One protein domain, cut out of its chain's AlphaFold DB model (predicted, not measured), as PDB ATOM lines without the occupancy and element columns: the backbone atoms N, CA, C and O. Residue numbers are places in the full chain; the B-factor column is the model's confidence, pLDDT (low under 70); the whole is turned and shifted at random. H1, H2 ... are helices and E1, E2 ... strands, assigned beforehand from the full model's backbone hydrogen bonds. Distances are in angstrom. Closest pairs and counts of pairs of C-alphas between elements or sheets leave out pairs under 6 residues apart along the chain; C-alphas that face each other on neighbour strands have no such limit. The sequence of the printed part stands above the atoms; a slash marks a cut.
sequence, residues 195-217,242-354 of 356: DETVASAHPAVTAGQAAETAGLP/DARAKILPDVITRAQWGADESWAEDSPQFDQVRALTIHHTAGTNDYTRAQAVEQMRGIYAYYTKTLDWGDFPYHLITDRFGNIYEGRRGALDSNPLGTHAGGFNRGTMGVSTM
ATOM      1  N   ASP A 195      34.376 -29.478  22.305       91.88
ATOM      2  CA  ASP A 195      32.923 -29.708  22.299       91.88
ATOM      3  C   ASP A 195      32.476 -30.558  21.116       91.88
ATOM      4  O   ASP A 195      31.786 -31.555  21.299       91.88
ATOM      5  N   GLU A 196      32.941 -30.237  19.909       91.62
ATOM      6  CA  GLU A 196      32.596 -31.013  18.716       91.62
ATOM      7  C   GLU A 196      33.096 -32.461  18.811       91.62
ATOM      8  O   GLU A 196      32.386 -33.394  18.442       91.62
ATOM      9  N   THR A 197      34.297 -32.671  19.358       90.69
ATOM     10  CA  THR A 197      34.860 -34.021  19.527       90.69
ATOM     11  C   THR A 197      34.066 -34.823  20.552       90.69
ATOM     12  O   THR A 197      33.759 -35.985  20.309       90.69
ATOM     13  N   VAL A 198      33.716 -34.203  21.680       90.25
ATOM     14  CA  VAL A 198      32.931 -34.823  22.756       90.25
ATOM     15  C   VAL A 198      31.545 -35.190  22.248       90.25
ATOM     16  O   VAL A 198      31.101 -36.325  22.398       90.25
ATOM     17  N   ALA A 199      30.882 -34.251  21.581       88.00
ATOM     18  CA  ALA A 199      29.520 -34.430  21.118       88.00
ATOM     19  C   ALA A 199      29.411 -35.443  19.966       88.00
ATOM     20  O   ALA A 199      28.361 -36.066  19.783       88.00
ATOM     21  N   SER A 200      30.480 -35.606  19.181       84.81
ATOM     22  CA  SER A 200      30.582 -36.556  18.065       84.81
ATOM     23  C   SER A 200      31.254 -37.883  18.439       84.81
ATOM     24  O   SER A 200      31.340 -38.774  17.593       84.81
ATOM     25  N   ALA A 201      31.702 -38.050  19.691       72.62
ATOM     26  CA  ALA A 201      32.340 -39.281  20.165       72.62
ATOM     27  C   ALA A 201      31.402 -40.497  20.102       72.62
ATOM     28  O   ALA A 201      31.869 -41.631  19.980       72.62
ATOM     29  N   HIS A 202      30.086 -40.261  20.127       69.31
ATOM     30  CA  HIS A 202      29.071 -41.295  19.982       69.31
ATOM     31  C   HIS A 202      28.372 -41.159  18.624       69.31
ATOM     32  O   HIS A 202      27.797 -40.105  18.323       69.31
ATOM     33  N   PRO A 203      28.419 -42.197  17.765       56.19
ATOM     34  CA  PRO A 203      27.736 -42.146  16.482       56.19
ATOM     35  C   PRO A 203      26.236 -41.960  16.711       56.19
ATOM     36  O   PRO A 203      25.641 -42.632  17.553       56.19
ATOM     37  N   ALA A 204      25.628 -41.054  15.939       56.09
ATOM     38  CA  ALA A 204      24.187 -40.838  15.967       56.09
ATOM     39  C   ALA A 204      23.462 -42.180  15.799       56.09
ATOM     40  O   ALA A 204      23.656 -42.868  14.791       56.09
ATOM     41  N   VAL A 205      22.618 -42.549  16.762       56.38
ATOM     42  CA  VAL A 205      21.757 -43.721  16.609       56.38
ATOM     43  C   VAL A 205      20.711 -43.371  15.555       56.38
ATOM     44  O   VAL A 205      19.866 -42.503  15.764       56.38
ATOM     45  N   THR A 206      20.769 -44.008  14.386       56.28
ATOM     46  CA  THR A 206      19.746 -43.797  13.356       56.28
ATOM     47  C   THR A 206      18.399 -44.347  13.824       56.28
ATOM     48  O   THR A 206      18.339 -45.304  14.596       56.28
ATOM     49  N   ALA A 207      17.292 -43.810  13.300       56.50
ATOM     50  CA  ALA A 207      15.955 -44.341  13.582       56.50
ATOM     51  C   ALA A 207      15.836 -45.850  13.266       56.50
ATOM     52  O   ALA A 207      15.135 -46.574  13.968       56.50
ATOM     53  N   GLY A 208      16.570 -46.336  12.254       53.72
ATOM     54  CA  GLY A 208      16.674 -47.763  11.938       53.72
ATOM     55  C   GLY A 208      17.361 -48.568  13.044       53.72
ATOM     56  O   GLY A 208      16.827 -49.587  13.468       53.72
ATOM     57  N   GLN A 209      18.482 -48.076  13.580       53.25
ATOM     58  CA  GLN A 209      19.189 -48.714  14.697       53.25
ATOM     59  C   GLN A 209      18.391 -48.657  16.008       53.25
ATOM     60  O   GLN A 209      18.416 -49.614  16.784       53.25
ATOM     61  N   ALA A 210      17.650 -47.573  16.250       55.97
ATOM     62  CA  ALA A 210      16.754 -47.458  17.399       55.97
ATOM     63  C   ALA A 210      15.599 -48.472  17.313       55.97
ATOM     64  O   ALA A 210      15.310 -49.158  18.293       55.97
ATOM     65  N   ALA A 211      14.983 -48.625  16.135       58.31
ATOM     66  CA  ALA A 211      13.925 -49.607  15.897       58.31
ATOM     67  C   ALA A 211      14.433 -51.056  15.986       58.31
ATOM     68  O   ALA A 211      13.761 -51.915  16.554       58.31
ATOM     69  N   GLU A 212      15.636 -51.324  15.474       54.84
ATOM     70  CA  GLU A 212      16.288 -52.630  15.579       54.84
ATOM     71  C   GLU A 212      16.592 -52.977  17.042       54.84
ATOM     72  O   GLU A 212      16.277 -54.076  17.488       54.84
ATOM     73  N   THR A 213      17.089 -52.011  17.822       55.62
ATOM     74  CA  THR A 213      17.345 -52.181  19.262       55.62
ATOM     75  C   THR A 213      16.053 -52.357  20.063       55.62
ATOM     76  O   THR A 213      16.006 -53.175  20.978       55.62
ATOM     77  N   ALA A 214      14.975 -51.656  19.699       57.75
ATOM     78  CA  ALA A 214      13.662 -51.817  20.327       57.75
ATOM     79  C   ALA A 214      13.053 -53.216  20.103       57.75
ATOM     80  O   ALA A 214      12.235 -53.664  20.907       57.75
ATOM     81  N   GLY A 215      13.454 -53.909  19.030       52.94
ATOM     82  CA  GLY A 215      13.061 -55.289  18.737       52.94
ATOM     83  C   GLY A 215      13.910 -56.360  19.431       52.94
ATOM     84  O   GLY A 215      13.547 -57.538  19.390       52.94
ATOM     85  N   LEU A 216      15.027 -55.988  20.067       50.53
ATOM     86  CA  LEU A 216      15.901 -56.927  20.766       50.53
ATOM     87  C   LEU A 216      15.359 -57.263  22.168       50.53
ATOM     88  O   LEU A 216      14.752 -56.415  22.832       50.53
ATOM     89  N   PRO A 217      15.589 -58.494  22.670       50.88
ATOM     90  CA  PRO A 217      15.332 -58.798  24.071       50.88
ATOM     91  C   PRO A 217      16.124 -57.833  24.960       50.88
ATOM     92  O   PRO A 217      17.258 -57.472  24.642       50.88
ATOM     93  N   ASP A 242      32.393 -57.897  29.241       44.91
ATOM     94  CA  ASP A 242      32.357 -57.616  27.800       44.91
ATOM     95  C   ASP A 242      30.918 -57.611  27.274       44.91
ATOM     96  O   ASP A 242      30.556 -56.779  26.449       44.91
ATOM     97  N   ALA A 243      30.066 -58.499  27.799       46.16
ATOM     98  CA  ALA A 243      28.639 -58.509  27.495       46.16
ATOM     99  C   ALA A 243      27.921 -57.267  28.054       46.16
ATOM    100  O   ALA A 243      27.140 -56.663  27.334       46.16
ATOM    101  N   ARG A 244      28.206 -56.832  29.293       43.91
ATOM    102  CA  ARG A 244      27.622 -55.614  29.897       43.91
ATOM    103  C   ARG A 244      28.051 -54.327  29.187       43.91
ATOM    104  O   ARG A 244      27.201 -53.476  28.934       43.91
ATOM    105  N   ALA A 245      29.325 -54.208  28.809       50.47
ATOM    106  CA  ALA A 245      29.818 -53.103  27.980       50.47
ATOM    107  C   ALA A 245      29.118 -53.067  26.607       50.47
ATOM    108  O   ALA A 245      28.844 -52.003  26.057       50.47
ATOM    109  N   LYS A 246      28.724 -54.236  26.088       50.53
ATOM    110  CA  LYS A 246      27.915 -54.368  24.869       50.53
ATOM    111  C   LYS A 246      26.433 -54.020  25.054       50.53
ATOM    112  O   LYS A 246      25.693 -54.118  24.083       50.53
ATOM    113  N   ILE A 247      25.980 -53.657  26.257       58.25
ATOM    114  CA  ILE A 247      24.558 -53.459  26.594       58.25
ATOM    115  C   ILE A 247      24.267 -52.042  27.093       58.25
ATOM    116  O   ILE A 247      23.242 -51.476  26.722       58.25
ATOM    117  N   LEU A 248      25.152 -51.451  27.898       65.69
ATOM    118  CA  LEU A 248      24.939 -50.113  28.460       65.69
ATOM    119  C   LEU A 248      25.180 -49.042  27.401       65.69
ATOM    120  O   LEU A 248      26.268 -49.065  26.830       65.69
ATOM    121  N   PRO A 249      24.219 -48.147  27.098       76.69
ATOM    122  CA  PRO A 249      24.438 -47.069  26.138       76.69
ATOM    123  C   PRO A 249      25.668 -46.263  26.540       76.69
ATOM    124  O   PRO A 249      26.004 -46.175  27.721       76.69
ATOM    125  N   ASP A 250      26.366 -45.736  25.545       84.19
ATOM    126  CA  ASP A 250      27.538 -44.935  25.839       84.19
ATOM    127  C   ASP A 250      27.075 -43.610  26.460       84.19
ATOM    128  O   ASP A 250      26.065 -43.041  26.035       84.19
ATOM    129  N   VAL A 251      27.790 -43.152  27.485       90.25
ATOM    130  CA  VAL A 251      27.463 -41.931  28.221       90.25
ATOM    131  C   VAL A 251      28.661 -40.995  28.182       90.25
ATOM    132  O   VAL A 251      29.779 -41.405  28.493       90.25
ATOM    133  N   ILE A 252      28.403 -39.736  27.837       94.31
ATOM    134  CA  ILE A 252      29.337 -38.627  27.966       94.31
ATOM    135  C   ILE A 252      29.434 -38.283  29.454       94.31
ATOM    136  O   ILE A 252      28.498 -37.740  30.043       94.31
ATOM    137  N   THR A 253      30.556 -38.630  30.072       94.88
ATOM    138  CA  THR A 253      30.799 -38.416  31.500       94.88
ATOM    139  C   THR A 253      30.964 -36.939  31.830       94.88
ATOM    140  O   THR A 253      31.293 -36.124  30.961       94.88
ATOM    141  N   ARG A 254      30.827 -36.604  33.115       95.31
ATOM    142  CA  ARG A 254      31.074 -35.250  33.639       95.31
ATOM    143  C   ARG A 254      32.417 -34.668  33.211       95.31
ATOM    144  O   ARG A 254      32.487 -33.546  32.714       95.31
ATOM    145  N   ALA A 255      33.472 -35.475  33.286       92.50
ATOM    146  CA  ALA A 255      34.800 -35.070  32.837       92.50
ATOM    147  C   ALA A 255      34.862 -34.779  31.326       92.50
ATOM    148  O   ALA A 255      35.588 -33.878  30.914       92.50
ATOM    149  N   GLN A 256      34.114 -35.521  30.500       93.12
ATOM    150  CA  GLN A 256      34.118 -35.341  29.045       93.12
ATOM    151  C   GLN A 256      33.407 -34.055  28.616       93.12
ATOM    152  O   GLN A 256      33.941 -33.344  27.770       93.12
ATOM    153  N   TRP A 257      32.235 -33.738  29.176       94.38
ATOM    154  CA  TRP A 257      31.522 -32.502  28.818       94.38
ATOM    155  C   TRP A 257      32.043 -31.249  29.540       94.38
ATOM    156  O   TRP A 257      31.697 -30.126  29.160       94.38
ATOM    157  N   GLY A 258      32.927 -31.433  30.525       92.81
ATOM    158  CA  GLY A 258      33.625 -30.351  31.214       92.81
ATOM    159  C   GLY A 258      32.880 -29.822  32.436       92.81
ATOM    160  O   GLY A 258      32.813 -28.611  32.629       92.81
ATOM    161  N   ALA A 259      32.312 -30.714  33.249       94.06
ATOM    162  CA  ALA A 259      31.772 -30.356  34.555       94.06
ATOM    163  C   ALA A 259      32.880 -29.807  35.460       94.06
ATOM    164  O   ALA A 259      33.906 -30.464  35.661       94.06
ATOM    165  N   ASP A 260      32.663 -28.632  36.049       92.50
ATOM    166  CA  ASP A 260      33.519 -28.148  37.128       92.50
ATOM    167  C   ASP A 260      33.115 -28.833  38.440       92.50
ATOM    168  O   ASP A 260      32.188 -28.417  39.133       92.50
ATOM    169  N   GLU A 261      33.823 -29.908  38.789       93.69
ATOM    170  CA  GLU A 261      33.540 -30.693  39.995       93.69
ATOM    171  C   GLU A 261      33.692 -29.905  41.302       93.69
ATOM    172  O   GLU A 261      33.189 -30.353  42.333       93.69
ATOM    173  N   SER A 262      34.345 -28.735  41.284       93.50
ATOM    174  CA  SER A 262      34.437 -27.872  42.465       93.50
ATOM    175  C   SER A 262      33.108 -27.206  42.829       93.50
ATOM    176  O   SER A 262      32.975 -26.701  43.942       93.50
ATOM    177  N   TRP A 263      32.128 -27.205  41.918       93.25
ATOM    178  CA  TRP A 263      30.784 -26.681  42.171       93.25
ATOM    179  C   TRP A 263      29.814 -27.764  42.648       93.25
ATOM    180  O   TRP A 263      28.725 -27.433  43.100       93.25
ATOM    181  N   ALA A 264      30.182 -29.045  42.529       93.81
ATOM    182  CA  ALA A 264      29.334 -30.151  42.945       93.81
ATOM    183  C   ALA A 264      29.564 -30.541  44.412       93.81
ATOM    184  O   ALA A 264      30.683 -30.825  44.853       93.81
ATOM    185  N   GLU A 265      28.467 -30.672  45.138       92.31
ATOM    186  CA  GLU A 265      28.367 -31.204  46.486       92.31
ATOM    187  C   GLU A 265      27.915 -32.667  46.473       92.31
ATOM    188  O   GLU A 265      27.252 -33.150  45.551       92.31
ATOM    189  N   ASP A 266      28.285 -33.403  47.521       90.19
ATOM    190  CA  ASP A 266      27.858 -34.789  47.658       90.19
ATOM    191  C   ASP A 266      26.362 -34.861  47.948       90.19
ATOM    192  O   ASP A 266      25.833 -34.184  48.829       90.19
ATOM    193  N   SER A 267      25.674 -35.736  47.219       90.50
ATOM    194  CA  SER A 267      24.251 -35.980  47.431       90.50
ATOM    195  C   SER A 267      24.033 -37.171  48.365       90.50
ATOM    196  O   SER A 267      24.724 -38.190  48.233       90.50
ATOM    197  N   PRO A 268      23.033 -37.108  49.267       92.31
ATOM    198  CA  PRO A 268      22.551 -38.288  49.969       92.31
ATOM    199  C   PRO A 268      22.199 -39.392  48.978       92.31
ATOM    200  O   PRO A 268      21.759 -39.120  47.869       92.31
ATOM    201  N   GLN A 269      22.348 -40.643  49.383       93.19
ATOM    202  CA  GLN A 269      22.079 -41.787  48.516       93.19
ATOM    203  C   GLN A 269      20.732 -42.426  48.876       93.19
ATOM    204  O   GLN A 269      20.225 -42.278  49.996       93.19
ATOM    205  N   PHE A 270      20.148 -43.164  47.938       93.19
ATOM    206  CA  PHE A 270      19.033 -44.068  48.213       93.19
ATOM    207  C   PHE A 270      19.351 -45.498  47.763       93.19
ATOM    208  O   PHE A 270      20.197 -45.750  46.913       93.19
ATOM    209  N   ASP A 271      18.694 -46.470  48.382       93.44
ATOM    210  CA  ASP A 271      19.002 -47.893  48.222       93.44
ATOM    211  C   ASP A 271      18.566 -48.458  46.865       93.44
ATOM    212  O   ASP A 271      19.249 -49.309  46.294       93.44
ATOM    213  N   GLN A 272      17.436 -47.987  46.337       93.44
ATOM    214  CA  GLN A 272      16.842 -48.542  45.129       93.44
ATOM    215  C   GLN A 272      16.118 -47.499  44.274       93.44
ATOM    216  O   GLN A 272      15.263 -46.758  44.762       93.44
ATOM    217  N   VAL A 273      16.363 -47.539  42.960       94.19
ATOM    218  CA  VAL A 273      15.538 -46.851  41.957       94.19
ATOM    219  C   VAL A 273      14.227 -47.611  41.751       94.19
ATOM    220  O   VAL A 273      14.220 -48.797  41.416       94.19
ATOM    221  N   ARG A 274      13.103 -46.920  41.932       95.06
ATOM    222  CA  ARG A 274      11.737 -47.457  41.833       95.06
ATOM    223  C   ARG A 274      10.953 -46.871  40.663       95.06
ATOM    224  O   ARG A 274      10.042 -47.531  40.168       95.06
ATOM    225  N   ALA A 275      11.301 -45.667  40.215       95.56
ATOM    226  CA  ALA A 275      10.689 -45.030  39.052       95.56
ATOM    227  C   ALA A 275      11.675 -44.115  38.310       95.56
ATOM    228  O   ALA A 275      12.751 -43.791  38.814       95.56
ATOM    229  N   LEU A 276      11.279 -43.704  37.107       95.69
ATOM    230  CA  LEU A 276      11.957 -42.676  36.324       95.69
ATOM    231  C   LEU A 276      11.052 -41.451  36.222       95.69
ATOM    232  O   LEU A 276       9.838 -41.595  36.069       95.69
ATOM    233  N   THR A 277      11.649 -40.267  36.264       94.75
ATOM    234  CA  THR A 277      10.981 -39.007  35.917       94.75
ATOM    235  C   THR A 277      11.587 -38.480  34.625       94.75
ATOM    236  O   THR A 277      12.794 -38.606  34.411       94.75
ATOM    237  N   ILE A 278      10.740 -37.957  33.740       94.44
ATOM    238  CA  ILE A 278      11.147 -37.431  32.437       94.44
ATOM    239  C   ILE A 278      10.870 -35.933  32.425       94.44
ATOM    240  O   ILE A 278       9.752 -35.518  32.727       94.44
ATOM    241  N   HIS A 279      11.885 -35.152  32.073       93.19
ATOM    242  CA  HIS A 279      11.851 -33.694  32.002       93.19
ATOM    243  C   HIS A 279      12.373 -33.208  30.646       93.19
ATOM    244  O   HIS A 279      12.908 -33.987  29.850       93.19
ATOM    245  N   HIS A 280      12.237 -31.911  30.402       91.31
ATOM    246  CA  HIS A 280      12.959 -31.193  29.356       91.31
ATOM    247  C   HIS A 280      13.798 -30.062  29.974       91.31
ATOM    248  O   HIS A 280      13.639 -29.773  31.160       91.31
ATOM    249  N   THR A 281      14.702 -29.440  29.217       81.19
ATOM    250  CA  THR A 281      15.529 -28.312  29.704       81.19
ATOM    251  C   THR A 281      14.989 -26.931  29.318       81.19
ATOM    252  O   THR A 281      15.637 -25.942  29.644       81.19
ATOM    253  N   ALA A 282      13.845 -26.876  28.621       82.19
ATOM    254  CA  ALA A 282      13.215 -25.685  28.045       82.19
ATOM    255  C   ALA A 282      14.100 -24.902  27.041       82.19
ATOM    256  O   ALA A 282      15.303 -25.125  26.891       82.19
ATOM    257  N   GLY A 283      13.487 -23.978  26.291       78.94
ATOM    258  CA  GLY A 283      14.169 -23.161  25.279       78.94
ATOM    259  C   GLY A 283      14.058 -23.707  23.852       78.94
ATOM    260  O   GLY A 283      12.960 -23.992  23.375       78.94
ATOM    261  N   THR A 284      15.187 -23.776  23.144       84.69
ATOM    262  CA  THR A 284      15.251 -24.095  21.707       84.69
ATOM    263  C   THR A 284      15.612 -25.556  21.409       84.69
ATOM    264  O   THR A 284      16.448 -26.155  22.084       84.69
ATOM    265  N   ASN A 285      15.050 -26.104  20.325       89.12
ATOM    266  CA  ASN A 285      15.501 -27.360  19.698       89.12
ATOM    267  C   ASN A 285      16.542 -27.130  18.586       89.12
ATOM    268  O   ASN A 285      17.126 -28.084  18.060       89.12
ATOM    269  N   ASP A 286      16.770 -25.868  18.214       89.69
ATOM    270  CA  ASP A 286      17.711 -25.465  17.180       89.69
ATOM    271  C   ASP A 286      19.087 -25.224  17.801       89.69
ATOM    272  O   ASP A 286      19.475 -24.105  18.131       89.69
ATOM    273  N   TYR A 287      19.820 -26.319  17.972       93.31
ATOM    274  CA  TYR A 287      21.215 -26.320  18.394       93.31
ATOM    275  C   TYR A 287      22.027 -27.339  17.587       93.31
ATOM    276  O   TYR A 287      21.506 -28.332  17.053       93.31
ATOM    277  N   THR A 288      23.322 -27.059  17.457       93.75
ATOM    278  CA  THR A 288      24.325 -27.965  16.888       93.75
ATOM    279  C   THR A 288      24.774 -28.998  17.918       93.75
ATOM    280  O   THR A 288      24.508 -28.879  19.110       93.75
ATOM    281  N   ARG A 289      25.475 -30.034  17.457       91.88
ATOM    282  CA  ARG A 289      25.971 -31.109  18.320       91.88
ATOM    283  C   ARG A 289      26.947 -30.578  19.379       91.88
ATOM    284  O   ARG A 289      26.744 -30.838  20.557       91.88
ATOM    285  N   ALA A 290      27.928 -29.760  18.986       92.50
ATOM    286  CA  ALA A 290      28.831 -29.086  19.925       92.50
ATOM    287  C   ALA A 290      28.083 -28.216  20.951       92.50
ATOM    288  O   ALA A 290      28.376 -28.273  22.144       92.50
ATOM    289  N   GLN A 291      27.063 -27.477  20.506       95.12
ATOM    290  CA  GLN A 291      26.243 -26.643  21.387       95.12
ATOM    291  C   GLN A 291      25.488 -27.446  22.458       95.12
ATOM    292  O   GLN A 291      25.195 -26.896  23.510       95.12
ATOM    293  N   ALA A 292      25.218 -28.741  22.270       94.94
ATOM    294  CA  ALA A 292      24.648 -29.567  23.339       94.94
ATOM    295  C   ALA A 292      25.601 -29.690  24.548       94.94
ATOM    296  O   ALA A 292      25.173 -29.623  25.699       94.94
ATOM    297  N   VAL A 293      26.912 -29.795  24.304       95.12
ATOM    298  CA  VAL A 293      27.934 -29.841  25.369       95.12
ATOM    299  C   VAL A 293      28.049 -28.482  26.064       95.12
ATOM    300  O   VAL A 293      28.148 -28.408  27.287       95.12
ATOM    301  N   GLU A 294      27.957 -27.400  25.294       94.44
ATOM    302  CA  GLU A 294      27.885 -26.038  25.826       94.44
ATOM    303  C   GLU A 294      26.643 -25.840  26.713       94.44
ATOM    304  O   GLU A 294      26.739 -25.320  27.827       94.44
ATOM    305  N   GLN A 295      25.486 -26.336  26.265       95.06
ATOM    306  CA  GLN A 295      24.230 -26.270  27.005       95.06
ATOM    307  C   GLN A 295      24.326 -26.986  28.359       95.06
ATOM    308  O   GLN A 295      23.848 -26.441  29.356       95.06
ATOM    309  N   MET A 296      24.988 -28.153  28.428       96.06
ATOM    310  CA  MET A 296      25.262 -28.838  29.702       96.06
ATOM    311  C   MET A 296      25.961 -27.910  30.693       96.06
ATOM    312  O   MET A 296      25.498 -27.754  31.821       96.06
ATOM    313  N   ARG A 297      27.049 -27.253  30.273       96.25
ATOM    314  CA  ARG A 297      27.807 -26.346  31.146       96.25
ATOM    315  C   ARG A 297      26.985 -25.129  31.568       96.25
ATOM    316  O   ARG A 297      27.036 -24.750  32.733       96.25
ATOM    317  N   GLY A 298      26.199 -24.550  30.658       95.81
ATOM    318  CA  GLY A 298      25.349 -23.390  30.954       95.81
ATOM    319  C   GLY A 298      24.258 -23.698  31.980       95.81
ATOM    320  O   GLY A 298      24.092 -22.964  32.951       95.81
ATOM    321  N   ILE A 299      23.553 -24.818  31.810       95.88
ATOM    322  CA  ILE A 299      22.517 -25.259  32.756       95.88
ATOM    323  C   ILE A 299      23.145 -25.664  34.096       95.88
ATOM    324  O   ILE A 299      22.609 -25.341  35.156       95.88
ATOM    325  N   TYR A 300      24.304 -26.324  34.071       95.94
ATOM    326  CA  TYR A 300      25.032 -26.668  35.287       95.94
ATOM    327  C   TYR A 300      25.432 -25.421  36.085       95.94
ATOM    328  O   TYR A 300      25.188 -25.354  37.291       95.94
ATOM    329  N   ALA A 301      25.977 -24.405  35.408       96.06
ATOM    330  CA  ALA A 301      26.306 -23.116  36.006       96.06
ATOM    331  C   ALA A 301      25.059 -22.396  36.544       96.06
ATOM    332  O   ALA A 301      25.130 -21.761  37.592       96.06
ATOM    333  N   TYR A 302      23.904 -22.517  35.885       95.56
ATOM    334  CA  TYR A 302      22.660 -21.951  36.406       95.56
ATOM    335  C   TYR A 302      22.314 -22.530  37.780       95.56
ATOM    336  O   TYR A 302      22.263 -21.792  38.767       95.56
ATOM    337  N   TYR A 303      22.143 -23.849  37.867       94.12
ATOM    338  CA  TYR A 303      21.723 -24.472  39.119       94.12
ATOM    339  C   TYR A 303      22.776 -24.307  40.221       94.12
ATOM    340  O   TYR A 303      22.419 -23.947  41.335       94.12
ATOM    341  N   THR A 304      24.065 -24.477  39.918       93.50
ATOM    342  CA  THR A 304      25.119 -24.413  40.948       93.50
ATOM    343  C   THR A 304      25.575 -23.003  41.301       93.50
ATOM    344  O   THR A 304      25.818 -22.713  42.464       93.50
ATOM    345  N   LYS A 305      25.717 -22.095  40.329       92.81
ATOM    346  CA  LYS A 305      26.271 -20.750  40.571       92.81
ATOM    347  C   LYS A 305      25.205 -19.687  40.754       92.81
ATOM    348  O   LYS A 305      25.462 -18.724  41.467       92.81
ATOM    349  N   THR A 306      24.052 -19.827  40.098       93.44
ATOM    350  CA  THR A 306      22.963 -18.844  40.223       93.44
ATOM    351  C   THR A 306      22.020 -19.212  41.364       93.44
ATOM    352  O   THR A 306      21.682 -18.348  42.170       93.44
ATOM    353  N   LEU A 307      21.600 -20.478  41.445       91.62
ATOM    354  CA  LEU A 307      20.659 -20.940  42.471       91.62
ATOM    355  C   LEU A 307      21.323 -21.571  43.703       91.62
ATOM    356  O   LEU A 307      20.616 -21.853  44.668       91.62
ATOM    357  N   ASP A 308      22.646 -21.766  43.687       90.31
ATOM    358  CA  ASP A 308      23.415 -22.384  44.782       90.31
ATOM    359  C   ASP A 308      22.942 -23.809  45.124       90.31
ATOM    360  O   ASP A 308      22.927 -24.246  46.272       90.31
ATOM    361  N   TRP A 309      22.479 -24.548  44.113       90.06
ATOM    362  CA  TRP A 309      22.138 -25.955  44.275       90.06
ATOM    363  C   TRP A 309      23.409 -26.788  44.267       90.06
ATOM    364  O   TRP A 309      24.307 -26.555  43.463       90.06
ATOM    365  N   GLY A 310      23.446 -27.826  45.101       89.69
ATOM    366  CA  GLY A 310      24.636 -28.660  45.240       89.69
ATOM    367  C   GLY A 310      25.064 -29.392  43.964       89.69
ATOM    368  O   GLY A 310      26.211 -29.790  43.872       89.69
ATOM    369  N   ASP A 311      24.197 -29.606  42.968       94.00
ATOM    370  CA  ASP A 311      24.597 -30.197  41.679       94.00
ATOM    371  C   ASP A 311      23.489 -30.039  40.621       94.00
ATOM    372  O   ASP A 311      22.402 -29.521  40.895       94.00
ATOM    373  N   PHE A 312      23.734 -30.567  39.421       92.88
ATOM    374  CA  PHE A 312      22.737 -30.753  38.375       92.88
ATOM    375  C   PHE A 312      21.502 -31.504  38.918       92.88
ATOM    376  O   PHE A 312      21.645 -32.566  39.543       92.88
ATOM    377  N   PRO A 313      20.271 -31.017  38.674       92.50
ATOM    378  CA  PRO A 313      19.072 -31.648  39.215       92.50
ATOM    379  C   PRO A 313      18.816 -33.058  38.698       92.50
ATOM    380  O   PRO A 313      18.332 -33.891  39.460       92.50
ATOM    381  N   TYR A 314      19.138 -33.334  37.434       95.00
ATOM    382  CA  TYR A 314      18.861 -34.604  36.762       95.00
ATOM    383  C   TYR A 314      20.052 -35.559  36.828       95.00
ATOM    384  O   TYR A 314      21.208 -35.142  36.814       95.00
ATOM    385  N   HIS A 315      19.765 -36.858  36.837       96.62
ATOM    386  CA  HIS A 315      20.794 -37.896  36.839       96.62
ATOM    387  C   HIS A 315      21.416 -38.041  35.451       96.62
ATOM    388  O   HIS A 315      22.635 -38.079  35.316       96.62
ATOM    389  N   LEU A 316      20.571 -38.086  34.419       97.12
ATOM    390  CA  LEU A 316      20.986 -38.189  33.025       97.12
ATOM    391  C   LEU A 316      20.323 -37.094  32.197       97.12
ATOM    392  O   LEU A 316      19.174 -36.719  32.445       97.12
ATOM    393  N   ILE A 317      21.044 -36.601  31.197       96.94
ATOM    394  CA  ILE A 317      20.519 -35.657  30.213       96.94
ATOM    395  C   ILE A 317      20.684 -36.280  28.828       96.94
ATOM    396  O   ILE A 317      21.673 -36.958  28.571       96.94
ATOM    397  N   THR A 318      19.729 -36.082  27.930       95.56
ATOM    398  CA  THR A 318      19.807 -36.564  26.545       95.56
ATOM    399  C   THR A 318      19.628 -35.425  25.558       95.56
ATOM    400  O   THR A 318      18.852 -34.513  25.827       95.56
ATOM    401  N   ASP A 319      20.277 -35.487  24.399       94.62
ATOM    402  CA  ASP A 319      20.085 -34.506  23.325       94.62
ATOM    403  C   ASP A 319      19.337 -35.087  22.111       94.62
ATOM    404  O   ASP A 319      19.132 -36.298  21.978       94.62
ATOM    405  N   ARG A 320      18.947 -34.215  21.174       91.62
ATOM    406  CA  ARG A 320      18.277 -34.620  19.925       91.62
ATOM    407  C   ARG A 320      19.160 -35.441  18.974       91.62
ATOM    408  O   ARG A 320      18.667 -35.952  17.969       91.62
ATOM    409  N   PHE A 321      20.460 -35.528  19.244       91.44
ATOM    410  CA  PHE A 321      21.440 -36.263  18.450       91.44
ATOM    411  C   PHE A 321      21.670 -37.692  18.960       91.44
ATOM    412  O   PHE A 321      22.397 -38.455  18.311       91.44
ATOM    413  N   GLY A 322      21.015 -38.058  20.067       90.06
ATOM    414  CA  GLY A 322      21.080 -39.376  20.689       90.06
ATOM    415  C   GLY A 322      22.214 -39.528  21.701       90.06
ATOM    416  O   GLY A 322      22.487 -40.655  22.112       90.06
ATOM    417  N   ASN A 323      22.874 -38.436  22.094       93.31
ATOM    418  CA  ASN A 323      23.862 -38.474  23.163       93.31
ATOM    419  C   ASN A 323      23.167 -38.586  24.523       93.31
ATOM    420  O   ASN A 323      22.090 -38.024  24.736       93.31
ATOM    421  N   ILE A 324      23.819 -39.285  25.450       95.19
ATOM    422  CA  ILE A 324      23.445 -39.346  26.864       95.19
ATOM    423  C   ILE A 324      24.593 -38.730  27.652       95.19
ATOM    424  O   ILE A 324      25.742 -39.103  27.442       95.19
ATOM    425  N   TYR A 325      24.286 -37.815  28.557       96.56
ATOM    426  CA  TYR A 325      25.233 -37.127  29.419       96.56
ATOM    427  C   TYR A 325      24.996 -37.539  30.867       96.56
ATOM    428  O   TYR A 325      23.852 -37.619  31.323       96.56
ATOM    429  N   GLU A 326      26.079 -37.764  31.600       96.69
ATOM    430  CA  GLU A 326      26.039 -37.842  33.054       96.69
ATOM    431  C   GLU A 326      25.771 -36.443  33.615       96.69
ATOM    432  O   GLU A 326      26.584 -35.537  33.436       96.69
ATOM    433  N   GLY A 327      24.622 -36.262  34.264       96.44
ATOM    434  CA  GLY A 327      24.261 -35.026  34.948       96.44
ATOM    435  C   GLY A 327      24.841 -35.014  36.350       96.44
ATOM    436  O   GLY A 327      25.993 -34.640  36.548       96.44
ATOM    437  N   ARG A 328      24.035 -35.428  37.326       96.00
ATOM    438  CA  ARG A 328      24.400 -35.467  38.744       96.00
ATOM    439  C   ARG A 328      25.587 -36.393  39.022       96.00
ATOM    440  O   ARG A 328      25.635 -37.518  38.525       96.00
ATOM    441  N   ARG A 329      26.527 -35.938  39.851       95.44
ATOM    442  CA  ARG A 329      27.719 -36.682  40.260       95.44
ATOM    443  C   ARG A 329      27.332 -38.013  40.897       95.44
ATOM    444  O   ARG A 329      26.539 -38.066  41.836       95.44
ATOM    445  N   GLY A 330      27.925 -39.084  40.379       93.06
ATOM    446  CA  GLY A 330      27.690 -40.447  40.846       93.06
ATOM    447  C   GLY A 330      26.452 -41.115  40.239       93.06
ATOM    448  O   GLY A 330      26.062 -42.188  40.691       93.06
ATOM    449  N   ALA A 331      25.808 -40.517  39.230       93.75
ATOM    450  CA  ALA A 331      24.628 -41.101  38.586       93.75
ATOM    451  C   ALA A 331      24.919 -42.404  37.813       93.75
ATOM    452  O   ALA A 331      23.985 -43.133  37.479       93.75
ATOM    453  N   LEU A 332      26.186 -42.697  37.497       91.06
ATOM    454  CA  LEU A 332      26.572 -43.892  36.735       91.06
ATOM    455  C   LEU A 332      26.942 -45.095  37.606       91.06
ATOM    456  O   LEU A 332      26.908 -46.230  37.129       91.06
ATOM    457  N   ASP A 333      27.313 -44.862  38.861       89.56
ATOM    458  CA  ASP A 333      27.866 -45.868  39.767       89.56
ATOM    459  C   ASP A 333      27.146 -45.940  41.123       89.56
ATOM    460  O   ASP A 333      27.369 -46.881  41.889       89.56
ATOM    461  N   SER A 334      26.246 -44.996  41.402       92.25
ATOM    462  CA  SER A 334      25.470 -44.913  42.636       92.25
ATOM    463  C   SER A 334      24.041 -44.398  42.384       92.25
ATOM    464  O   SER A 334      23.599 -44.277  41.243       92.25
ATOM    465  N   ASN A 335      23.294 -44.130  43.458       94.94
ATOM    466  CA  ASN A 335      21.913 -43.638  43.436       94.94
ATOM    467  C   ASN A 335      21.829 -42.281  44.175       94.94
ATOM    468  O   ASN A 335      21.219 -42.204  45.255       94.94
ATOM    469  N   PRO A 336      22.488 -41.224  43.661       95.25
ATOM    470  CA  PRO A 336      22.494 -39.923  44.314       95.25
ATOM    471  C   PRO A 336      21.086 -39.324  44.297       95.25
ATOM    472  O   PRO A 336      20.401 -39.348  43.286       95.25
ATOM    473  N   LEU A 337      20.635 -38.751  45.406       93.44
ATOM    474  CA  LEU A 337      19.351 -38.065  45.484       93.44
ATOM    475  C   LEU A 337      19.370 -36.829  44.574       93.44
ATOM    476  O   LEU A 337      20.161 -35.919  44.806       93.44
ATOM    477  N   GLY A 338      18.501 -36.804  43.563       91.69
ATOM    478  CA  GLY A 338      18.320 -35.663  42.665       91.69
ATOM    479  C   GLY A 338      17.510 -34.512  43.270       91.69
ATOM    480  O   GLY A 338      17.034 -34.586  44.402       91.69
ATOM    481  N   THR A 339      17.327 -33.450  42.483       91.12
ATOM    482  CA  THR A 339      16.476 -32.288  42.820       91.12
ATOM    483  C   THR A 339      15.542 -31.928  41.663       91.12
ATOM    484  O   THR A 339      15.266 -30.768  41.389       91.12
ATOM    485  N   HIS A 340      15.093 -32.944  40.929       90.00
ATOM    486  CA  HIS A 340      14.335 -32.802  39.688       90.00
ATOM    487  C   HIS A 340      12.815 -32.900  39.886       90.00
ATOM    488  O   HIS A 340      12.058 -32.388  39.067       90.00
ATOM    489  N   ALA A 341      12.351 -33.551  40.957       89.00
ATOM    490  CA  ALA A 341      10.933 -33.782  41.222       89.00
ATOM    491  C   ALA A 341      10.643 -33.770  42.732       89.00
ATOM    492  O   ALA A 341      10.610 -34.810  43.384       89.00
ATOM    493  N   GLY A 342      10.433 -32.583  43.296       83.81
ATOM    494  CA  GLY A 342      10.062 -32.374  44.700       83.81
ATOM    495  C   GLY A 342       8.866 -33.216  45.155       83.81
ATOM    496  O   GLY A 342       7.852 -33.334  44.469       83.81
ATOM    497  N   GLY A 343       9.027 -33.837  46.320       84.62
ATOM    498  CA  GLY A 343       8.150 -34.858  46.888       84.62
ATOM    499  C   GLY A 343       8.407 -36.271  46.348       84.62
ATOM    500  O   GLY A 343       7.855 -37.235  46.880       84.62
ATOM    501  N   PHE A 344       9.225 -36.413  45.301       90.25
ATOM    502  CA  PHE A 344       9.446 -37.662  44.570       90.25
ATOM    503  C   PHE A 344      10.922 -37.935  44.250       90.25
ATOM    504  O   PHE A 344      11.205 -38.916  43.563       90.25
ATOM    505  N   ASN A 345      11.877 -37.133  44.733       91.06
ATOM    506  CA  ASN A 345      13.293 -37.315  44.383       91.06
ATOM    507  C   ASN A 345      13.844 -38.650  44.910       91.06
ATOM    508  O   ASN A 345      14.614 -39.339  44.240       91.06
ATOM    509  N   ARG A 346      13.436 -39.061  46.118       92.38
ATOM    510  CA  ARG A 346      13.925 -40.302  46.728       92.38
ATOM    511  C   ARG A 346      13.389 -41.529  45.995       92.38
ATOM    512  O   ARG A 346      12.184 -41.756  45.929       92.38
ATOM    513  N   GLY A 347      14.303 -42.381  45.534       93.38
ATOM    514  CA  GLY A 347      13.947 -43.613  44.836       93.38
ATOM    515  C   GLY A 347      13.544 -43.394  43.379       93.38
ATOM    516  O   GLY A 347      12.975 -44.306  42.777       93.38
ATOM    517  N   THR A 348      13.822 -42.226  42.796       94.81
ATOM    518  CA  THR A 348      13.609 -41.979  41.369       94.81
ATOM    519  C   THR A 348      14.884 -41.491  40.694       94.81
ATOM    520  O   THR A 348      15.713 -40.839  41.317       94.81
ATOM    521  N   MET A 349      15.050 -41.837  39.414       95.38
ATOM    522  CA  MET A 349      16.072 -41.215  38.567       95.38
ATOM    523  C   MET A 349      15.417 -40.234  37.602       95.38
ATOM    524  O   MET A 349      14.481 -40.587  36.881       95.38
ATOM    525  N   GLY A 350      15.915 -39.006  37.586       95.69
ATOM    526  CA  GLY A 350      15.525 -37.969  36.636       95.69
ATOM    527  C   GLY A 350      16.325 -38.036  35.347       95.69
ATOM    528  O   GLY A 350      17.556 -37.990  35.380       95.69
ATOM    529  N   VAL A 351      15.615 -38.103  34.224       96.50
ATOM    530  CA  VAL A 351      16.168 -37.979  32.875       96.50
ATOM    531  C   VAL A 351      15.583 -36.726  32.232       96.50
ATOM    532  O   VAL A 351      14.362 -36.611  32.137       96.50
ATOM    533  N   SER A 352      16.424 -35.796  31.785       95.44
ATOM    534  CA  SER A 352      15.969 -34.590  31.081       95.44
ATOM    535  C   SER A 352      16.407 -34.595  29.622       95.44
ATOM    536  O   SER A 352      17.543 -34.941  29.320       95.44
ATOM    537  N   THR A 353      15.517 -34.235  28.700       95.38
ATOM    538  CA  THR A 353      15.863 -34.079  27.280       95.38
ATOM    539  C   THR A 353      16.092 -32.612  26.937       95.38
ATOM    540  O   THR A 353      15.240 -31.770  27.206       95.38
ATOM    541  N   MET A 354      17.228 -32.311  26.314       94.38
ATOM    542  CA  MET A 354      17.573 -30.968  25.861       94.38
ATOM    543  C   MET A 354      16.592 -30.462  24.811       94.38
ATOM    544  O   MET A 354      16.523 -31.022  23.708       94.38
TER     545      MET A 354
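This is residues 195 to 217 and 242 to 354 of the 356 residues of the protein "Uncharacterized protein potentially involved in peptidoglycan biosynthesis" of Micrococcus luteus (UniProt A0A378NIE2). A small, twisted four-stranded sheet, E1 to E4, has one long helix, H5, running past it and only grazing it, with two short helices, H1 and H4, packed on residues 289 to 297 of that helix. Long loops wind round this body, H2 lies far from its middle, and residues 242 to 248, with H3, stick out. The printed part has 136 residues, with five named helices and four named strands in the order H1 H2 H3 H4 E1 H5 E2 E3 E4; under half of the residues are in these elements, and the class is mixed, helices and strands. The sheet is mixed, in the order E1 E4 E2 E3. The whole is compact, with a radius of gyration of the C-alphas of 15.0 A and spans of 41 by 33 by 28 A.

H1, residues 195 to 200, begins at C-alpha 195 (32.923, -29.708, 22.299) and is 8.4 A long. H2 is residues 207 to 214, 10.3 A. After the cut come H3, residues 242 to 245, 5.2 A, and H4, residues 254 to 257, 5.6 A. E1, residues 275 to 280, is 17.0 A long. H5, residues 289 to 306, is 25.3 A long, beginning at C-alpha 289 (25.971, -31.109, 18.320). E2, residues 316 to 318, is 6.8 A, and E3, residues 324 to 326, is 6.9 A. E4, residues 348 to 353, is 16.3 A long and ends at C-alpha 353 (15.863, -34.079, 27.280).

The edge strands are E1 and E3. E1 and E4 are parallel at 25 degrees, with N 277 and O 349 within hydrogen-bond range at 2.9 A. E4 and E2 are parallel at 23 degrees, with N 318 and O 352 at 2.8 A. E2 and E3 form an antiparallel hairpin at 151 degrees, with N 325 and O 317 at 2.7 A. E1, H5 and E2 make a split strand-helix-strand unit, two strands running the same way with E4 between them, and its crossover is right-handed. H5 only grazes the sheet with residues 292 to 296, and H4 with residues 254 to 257. H1 touches residues 289 to 294 of H5 at a steep tilt of 56 degrees, opposite ways; the closest C-alphas, of Glu 196 and Ala 290, are 4.4 A apart. H4 touches residues 293 to 297 of H5, closest at the C-alphas of Trp 257 and Val 293, 5.6 A. H2 and H3 touch no helix and are not on the sheet. Every O i to N i+4 pair is within hydrogen-bond range in H1 and H2, and 13 of 14 are in H5; H3 and H4 are too short for such a pair.

The C-alphas farthest apart, of Pro 217 and Thr 306, are 43.8 A apart. Residues 218 to 241 are not printed, and the gap from C-alpha 217 to C-alpha 242 is 17.5 A. The links H4 to E1 and E3 to E4 are long, 17 and 21 residues. The mean pLDDT of the printed part is 86.0; residues 202 to 217 and 242 to 248 are under 70.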